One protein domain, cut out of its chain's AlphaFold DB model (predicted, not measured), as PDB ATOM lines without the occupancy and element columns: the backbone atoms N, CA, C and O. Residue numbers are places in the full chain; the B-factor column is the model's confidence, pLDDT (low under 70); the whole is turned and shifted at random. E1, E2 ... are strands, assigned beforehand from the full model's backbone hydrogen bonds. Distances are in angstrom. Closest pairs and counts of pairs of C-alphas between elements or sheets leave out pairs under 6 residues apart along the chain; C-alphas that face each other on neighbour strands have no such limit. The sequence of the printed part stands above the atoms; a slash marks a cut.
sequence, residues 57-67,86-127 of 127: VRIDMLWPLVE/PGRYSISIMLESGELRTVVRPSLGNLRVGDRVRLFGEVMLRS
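Overview. This is residues 57 to 67 and 86 to 127 of the 127 residues of an uncharacterized protein of Thauera sp (UniProt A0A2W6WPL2). A small sheet of three strands, E1, E2 and E3, makes a wall, and the long stretch after E3 loops over one of its faces, from residue 105 to about residue 119; the other face is bare. From there residues 120 to 127 stick out as a free tail. The printed part has 53 residues with no named helix and three named strands, in the order E1, E2, E3 both along the chain and across the sheet, all antiparallel; the class is all strand, though under half of the residues, 24 of 53, are in named elements. It is only just loose, close to compact, with a radius of gyration of the C-alphas of 12.3 A, and its outline is flat, spanning 36 by 32 by 17 A.

Along the chain. The printed part begins with E1, residues 57 to 64, which is 20.7 A long from its first to its last C-alpha; C-alpha 57 is at (5.496, 18.666, 309.979). Residues 65 to 67 follow, and then the printed part is cut. It resumes at Pro 86, and E2, residues 87 to 95, comes next; with 9 residues and 24.1 A from C-alpha 87 to C-alpha 95 it is the longest strand by residues. C-alpha 95 is at (14.939, 18.849, 306.815). Two residues, Glu 96 and Ser 97, lead to E3, residues 98 to 104, 18.6 A long, which ends with C-alpha 104 at (9.640, 28.514, 319.564). Residues 105 to 127 hold no named element; the last C-alpha, that of Ser 127, is at (30.243, 19.264, 327.551).

Arrangement. The sheet runs E1, E2, E3, with E1 and E3 as its edge strands and E2 as the inner strand. E1 and E2 are antiparallel neighbours, with 164 degrees between their N-to-C directions. Among the C-alphas that face each other across this pair are those of Pro 64 and Gly 87, 4.2 A apart, and those of Ile 59 and Ile 91, 4.6 A apart. N 60 and O 90 are within hydrogen-bond range at 2.8 A, and so are N 90 and O 60, also at 2.8 A. E2 and E3 form a hairpin with a tight link of two residues. They are antiparallel, with 163 degrees between their directions. The C-alphas of Ser 92 and Arg 101 face each other at 4.4 A. N 93 and O 100 are within hydrogen-bond range at 2.8 A, and N 102 and O 91 at 2.9 A. The sheet's C-alphas lie up to 3.7 A off the best plane through them.

Size, cuts and confidence. The two C-alphas farthest apart are those of Glu 67 and Glu 96, at 38.1 A, while the first and last printed C-alphas, 57 and 127, are 30.4 A apart. Residues 120 to 127 stand free; without them the body has 45 residues and spans 38 by 18 by 15 A, with a radius of gyration of 10.9 A. Residues 68 to 85 are not printed, and C-alphas 67 and 86 are 10.8 A apart across this cut, which lies in the link from E1 to E2. The C-alphas of residues 105 to 127 lie 8 to 24 A from the mean of the C-alphas. The mean pLDDT of the printed part is 71.7, and 19 residues are under 70: residues 64 to 67, 86, 97, 106 to 110 and 120 to 127. Residue 127 is the last of the full chain of 127 residues.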
ATOM      1  N   VAL A  57       6.322  19.884 310.041       86.25
ATOM      2  CA  VAL A  57       5.496  18.666 309.979       86.25
ATOM      3  C   VAL A  57       4.600  18.498 311.202       86.25
ATOM      4  O   VAL A  57       3.611  17.769 311.152       86.25
ATOM      5  N   ARG A  58       4.920  19.176 312.313       83.62
ATOM      6  CA  ARG A  58       4.141  19.096 313.554       83.62
ATOM      7  C   ARG A  58       4.289  20.348 314.408       83.62
ATOM      8  O   ARG A  58       5.381  20.900 314.524       83.62
ATOM      9  N   ILE A  59       3.193  20.742 315.055       83.12
ATOM     10  CA  ILE A  59       3.138  21.830 316.033       83.12
ATOM     11  C   ILE A  59       2.357  21.330 317.251       83.12
ATOM     12  O   ILE A  59       1.193  20.964 317.127       83.12
ATOM     13  N   ASP A  60       2.981  21.348 318.427       80.69
ATOM     14  CA  ASP A  60       2.326  21.078 319.708       80.69
ATOM     15  C   ASP A  60       2.475  22.301 320.627       80.69
ATOM     16  O   ASP A  60       3.573  22.831 320.811       80.69
ATOM     17  N   MET A  61       1.385  22.753 321.247       79.06
ATOM     18  CA  MET A  61       1.445  23.807 322.264       79.06
ATOM     19  C   MET A  61       1.961  23.217 323.580       79.06
ATOM     20  O   MET A  61       1.353  22.306 324.133       79.06
ATOM     21  N   LEU A  62       3.081  23.739 324.083       75.19
ATOM     22  CA  LEU A  62       3.667  23.299 325.352       75.19
ATOM     23  C   LEU A  62       3.094  24.066 326.542       75.19
ATOM     24  O   LEU A  62       2.887  23.485 327.601       75.19
ATOM     25  N   TRP A  63       2.890  25.378 326.387       70.25
ATOM     26  CA  TRP A  63       2.363  26.225 327.457       70.25
ATOM     27  C   TRP A  63       1.772  27.528 326.895       70.25
ATOM     28  O   TRP A  63       2.475  28.208 326.136       70.25
ATOM     29  N   PRO A  64       0.538  27.923 327.253       62.97
ATOM     30  CA  PRO A  64       0.005  29.236 326.895       62.97
ATOM     31  C   PRO A  64       0.745  30.340 327.668       62.97
ATOM     32  O   PRO A  64       0.985  30.216 328.864       62.97
ATOM     33  N   LEU A  65       1.131  31.436 327.006       57.62
ATOM     34  CA  LEU A  65       1.850  32.549 327.658       57.62
ATOM     35  C   LEU A  65       0.944  33.406 328.548       57.62
ATOM     36  O   LEU A  65       1.448  34.243 329.293       57.62
ATOM     37  N   VAL A  66      -0.370  33.205 328.479       56.41
ATOM     38  CA  VAL A  66      -1.341  33.977 329.241       56.41
ATOM     39  C   VAL A  66      -2.032  33.057 330.242       56.41
ATOM     40  O   VAL A  66      -2.779  32.165 329.847       56.41
ATOM     41  N   GLU A  67      -1.828  33.306 331.536       53.56
ATOM     42  CA  GLU A  67      -2.781  32.920 332.583       53.56
ATOM     43  C   GLU A  67      -4.029  33.807 332.441       53.56
ATOM     44  O   GLU A  67      -4.313  34.661 333.276       53.56
ATOM     45  N   PRO A  86      -0.767  33.290 321.816       67.25
ATOM     46  CA  PRO A  86       0.571  33.540 322.335       67.25
ATOM     47  C   PRO A  86       0.957  32.418 323.312       67.25
ATOM     48  O   PRO A  86       0.286  32.175 324.317       67.25
ATOM     49  N   GLY A  87       2.054  31.716 323.024       73.88
ATOM     50  CA  GLY A  87       2.491  30.564 323.810       73.88
ATOM     51  C   GLY A  87       3.886  30.063 323.457       73.88
ATOM     52  O   GLY A  87       4.554  30.566 322.552       73.88
ATOM     53  N   ARG A  88       4.347  29.057 324.203       78.25
ATOM     54  CA  ARG A  88       5.508  28.243 323.832       78.25
ATOM     55  C   ARG A  88       5.022  27.045 323.035       78.25
ATOM     56  O   ARG A  88       4.180  26.286 323.516       78.25
ATOM     57  N   TYR A  89       5.614  26.846 321.870       79.38
ATOM     58  CA  TYR A  89       5.284  25.752 320.968       79.38
ATOM     59  C   TYR A  89       6.493  24.850 320.775       79.38
ATOM     60  O   TYR A  89       7.607  25.336 320.591       79.38
ATOM     61  N   SER A  90       6.271  23.543 320.815       82.50
ATOM     62  CA  SER A  90       7.185  22.548 320.266       82.50
ATOM     63  C   SER A  90       6.854  22.410 318.789       82.50
ATOM     64  O   SER A  90       5.719  22.078 318.455       82.50
ATOM     65  N   ILE A  91       7.828  22.625 317.916       82.38
ATOM     66  CA  ILE A  91       7.678  22.377 316.482       82.38
ATOM     67  C   ILE A  91       8.655  21.292 316.043       82.38
ATOM     68  O   ILE A  91       9.802  21.264 316.496       82.38
ATOM     69  N   SER A  92       8.184  20.406 315.169       83.94
ATOM     70  CA  SER A  92       9.039  19.493 314.411       83.94
ATOM     71  C   SER A  92       9.145  19.988 312.982       83.94
ATOM     72  O   SER A  92       8.134  20.269 312.332       83.94
ATOM     73  N   ILE A  93      10.374  20.068 312.496       83.19
ATOM     74  CA  ILE A  93      10.719  20.536 311.164       83.19
ATOM     75  C   ILE A  93      11.430  19.393 310.456       83.19
ATOM     76  O   ILE A  93      12.429  18.880 310.958       83.19
ATOM     77  N   MET A  94      10.910  18.995 309.302       84.44
ATOM     78  CA  MET A  94      11.575  18.039 308.431       84.44
ATOM     79  C   MET A  94      12.561  18.783 307.534       84.44
ATOM     80  O   MET A  94      12.172  19.655 306.753       84.44
ATOM     81  N   LEU A  95      13.834  18.440 307.674       82.94
ATOM     82  CA  LEU A  95      14.939  18.849 306.815       82.94
ATOM     83  C   LEU A  95      15.310  17.667 305.906       82.94
ATOM     84  O   LEU A  95      14.945  16.525 306.188       82.94
ATOM     85  N   GLU A  96      16.080  17.908 304.842       75.19
ATOM     86  CA  GLU A  96      16.591  16.825 303.975       75.19
ATOM     87  C   GLU A  96      17.424  15.791 304.748       75.19
ATOM     88  O   GLU A  96      17.498  14.620 304.384       75.19
ATOM     89  N   SER A  97      18.037  16.229 305.839       69.25
ATOM     90  CA  SER A  97      18.919  15.458 306.699       69.25
ATOM     91  C   SER A  97      18.222  14.747 307.863       69.25
ATOM     92  O   SER A  97      18.808  13.858 308.491       69.25
ATOM     93  N   GLY A  98      16.967  15.107 308.150       77.19
ATOM     94  CA  GLY A  98      16.177  14.506 309.216       77.19
ATOM     95  C   GLY A  98      15.208  15.467 309.899       77.19
ATOM     96  O   GLY A  98      14.996  16.604 309.492       77.19
ATOM     97  N   GLU A  99      14.594  14.980 310.975       80.88
ATOM     98  CA  GLU A  99      13.651  15.760 311.773       80.88
ATOM     99  C   GLU A  99      14.386  16.529 312.876       80.88
ATOM    100  O   GLU A  99      15.018  15.931 313.752       80.88
ATOM    101  N   LEU A 100      14.244  17.852 312.864       80.25
ATOM    102  CA  LEU A 100      14.659  18.731 313.946       80.25
ATOM    103  C   LEU A 100      13.450  19.099 314.803       80.25
ATOM    104  O   LEU A 100      12.479  19.679 314.318       80.25
ATOM    105  N   ARG A 101      13.549  18.850 316.107       80.75
ATOM    106  CA  ARG A 101      12.559  19.305 317.083       80.75
ATOM    107  C   ARG A 101      13.106  20.485 317.873       80.75
ATOM    108  O   ARG A 101      14.180  20.394 318.460       80.75
ATOM    109  N   THR A 102      12.357  21.580 317.921       78.94
ATOM    110  CA  THR A 102      12.759  22.793 318.645       78.94
ATOM    111  C   THR A 102      11.572  23.469 319.326       78.94
ATOM    112  O   THR A 102      10.412  23.147 319.063       78.94
ATOM    113  N   VAL A 103      11.859  24.395 320.242       79.94
ATOM    114  CA  VAL A 103      10.849  25.175 320.961       79.94
ATOM    115  C   VAL A 103      10.905  26.619 320.502       79.94
ATOM    116  O   VAL A 103      11.936  27.275 320.627       79.94
ATOM    117  N   VAL A 104       9.771  27.137 320.043       76.75
ATOM    118  CA  VAL A 104       9.640  28.514 319.564       76.75
ATOM    119  C   VAL A 104       8.631  29.299 320.394       76.75
ATOM    120  O   VAL A 104       7.699  28.749 320.989       76.75
ATOM    121  N   ARG A 105       8.836  30.616 320.437       75.62
ATOM    122  CA  ARG A 105       7.847  31.598 320.887       75.62
ATOM    123  C   ARG A 105       7.548  32.498 319.693       75.62
ATOM    124  O   ARG A 105       8.389  33.346 319.393       75.62
ATOM    125  N   PRO A 106       6.435  32.290 318.974       69.62
ATOM    126  CA  PRO A 106       6.095  33.146 317.850       69.62
ATOM    127  C   PRO A 106       5.915  34.578 318.360       69.62
ATOM    128  O   PRO A 106       5.070  34.841 319.214       69.62
ATOM    129  N   SER A 107       6.766  35.486 317.889       63.06
ATOM    130  CA  SER A 107       6.690  36.918 318.192       63.06
ATOM    131  C   SER A 107       5.812  37.659 317.184       63.06
ATOM    132  O   SER A 107       5.176  38.643 317.549       63.06
ATOM    133  N   LEU A 108       5.753  37.177 315.936       54.25
ATOM    134  CA  LEU A 108       4.955  37.721 314.839       54.25
ATOM    135  C   LEU A 108       4.548  36.587 313.880       54.25
ATOM    136  O   LEU A 108       5.407  35.844 313.410       54.25
ATOM    137  N   GLY A 109       3.256  36.485 313.556       59.53
ATOM    138  CA  GLY A 109       2.736  35.592 312.511       59.53
ATOM    139  C   GLY A 109       2.163  34.252 312.990       59.53
ATOM    140  O   GLY A 109       2.244  33.886 314.161       59.53
ATOM    141  N   ASN A 110       1.558  33.530 312.043       68.38
ATOM    142  CA  ASN A 110       0.925  32.231 312.266       68.38
ATOM    143  C   ASN A 110       1.870  31.127 311.802       68.38
ATOM    144  O   ASN A 110       2.302  31.156 310.656       68.38
ATOM    145  N   LEU A 111       2.154  30.156 312.669       73.06
ATOM    146  CA  LEU A 111       2.861  28.932 312.297       73.06
ATOM    147  C   LEU A 111       1.840  27.896 311.827       73.06
ATOM    148  O   LEU A 111       0.876  27.623 312.550       73.06
ATOM    149  N   ARG A 112       2.043  27.312 310.644       81.69
ATOM    150  CA  ARG A 112       1.191  26.246 310.107       81.69
ATOM    151  C   ARG A 112       2.022  25.032 309.714       81.69
ATOM    152  O   ARG A 112       3.178  25.133 309.316       81.69
ATOM    153  N   VAL A 113       1.412  23.858 309.837       81.44
ATOM    154  CA  VAL A 113       1.973  22.630 309.263       81.44
ATOM    155  C   VAL A 113       1.990  22.780 307.739       81.44
ATOM    156  O   VAL A 113       1.012  23.256 307.163       81.44
ATOM    157  N   GLY A 114       3.099  22.401 307.109       79.88
ATOM    158  CA  GLY A 114       3.380  22.612 305.688       79.88
ATOM    159  C   GLY A 114       4.145  23.904 305.378       79.88
ATOM    160  O   GLY A 114       4.613  24.079 304.252       79.88
ATOM    161  N   ASP A 115       4.314  24.809 306.350       81.44
ATOM    162  CA  ASP A 115       5.094  26.026 306.126       81.44
ATOM    163  C   ASP A 115       6.574  25.690 305.924       81.44
ATOM    164  O   ASP A 115       7.177  24.929 306.689       81.44
ATOM    165  N   ARG A 116       7.180  26.323 304.914       80.56
ATOM    166  CA  ARG A 116       8.630  26.311 304.720       80.56
ATOM    167  C   ARG A 116       9.271  27.380 305.587       80.56
ATOM    168  O   ARG A 116       9.020  28.569 305.402       80.56
ATOM    169  N   VAL A 117      10.137  26.958 306.497       75.19
ATOM    170  CA  VAL A 117      10.812  27.831 307.453       75.19
ATOM    171  C   VAL A 117      12.318  27.765 307.298       75.19
ATOM    172  O   VAL A 117      12.890  26.741 306.925       75.19
ATOM    173  N   ARG A 118      12.963  28.888 307.607       74.31
ATOM    174  CA  ARG A 118      14.412  28.989 307.698       74.31
ATOM    175  C   ARG A 118      14.796  29.213 309.144       74.31
ATOM    176  O   ARG A 118      14.218  30.066 309.816       74.31
ATOM    177  N   LEU A 119      15.746  28.423 309.622       70.38
ATOM    178  CA  LEU A 119      16.165  28.462 311.012       70.38
ATOM    179  C   LEU A 119      17.440  29.275 311.153       70.38
ATOM    180  O   LEU A 119      18.424  29.033 310.457       70.38
ATOM    181  N   PHE A 120      17.394  30.213 312.093       65.69
ATOM    182  CA  PHE A 120      18.525  31.014 312.527       65.69
ATOM    183  C   PHE A 120      18.628  30.876 314.040       65.69
ATOM    184  O   PHE A 120      17.660  31.136 314.758       65.69
ATOM    185  N   GLY A 121      19.780  30.442 314.533       61.56
ATOM    186  CA  GLY A 121      19.998  30.273 315.961       61.56
ATOM    187  C   GLY A 121      21.442  29.925 316.282       61.56
ATOM    188  O   GLY A 121      22.191  29.465 315.423       61.56
ATOM    189  N   GLU A 122      21.825  30.157 317.530       55.62
ATOM    190  CA  GLU A 122      23.109  29.721 318.068       55.62
ATOM    191  C   GLU A 122      22.967  28.291 318.609       55.62
ATOM    192  O   GLU A 122      22.064  27.998 319.399       55.62
ATOM    193  N   VAL A 123      23.856  27.388 318.192       53.59
ATOM    194  CA  VAL A 123      23.931  26.029 318.741       53.59
ATOM    195  C   VAL A 123      24.930  26.037 319.891       53.59
ATOM    196  O   VAL A 123      26.135  26.151 319.678       53.59
ATOM    197  N   MET A 124      24.438  25.909 321.123       53.09
ATOM    198  CA  MET A 124      25.291  25.756 322.302       53.09
ATOM    199  C   MET A 124      25.490  24.273 322.613       53.09
ATOM    200  O   MET A 124      24.549  23.583 323.006       53.09
ATOM    201  N   LEU A 125      26.723  23.786 322.481       53.25
ATOM    202  CA  LEU A 125      27.108  22.462 322.963       53.25
ATOM    203  C   LEU A 125      27.494  22.566 324.443       53.25
ATOM    204  O   LEU A 125      28.363  23.357 324.808       53.25
ATOM    205  N   ARG A 126      26.852  21.770 325.303       45.31
ATOM    206  CA  ARG A 126      27.297  21.560 326.687       45.31
ATOM    207  C   ARG A 126      28.089  20.254 326.757       45.31
ATOM    208  O   ARG A 126      27.530  19.202 326.461       45.31
ATOM    209  N   SER A 127      29.367  20.366 327.122       39.06
ATOM    210  CA  SER A 127      30.243  19.264 327.551       39.06
ATOM    211  C   SER A 127      29.981  18.867 328.995       39.06
ATOM    212  O   SER A 127      29.812  19.811 329.806       39.06
TER     213      SER A 127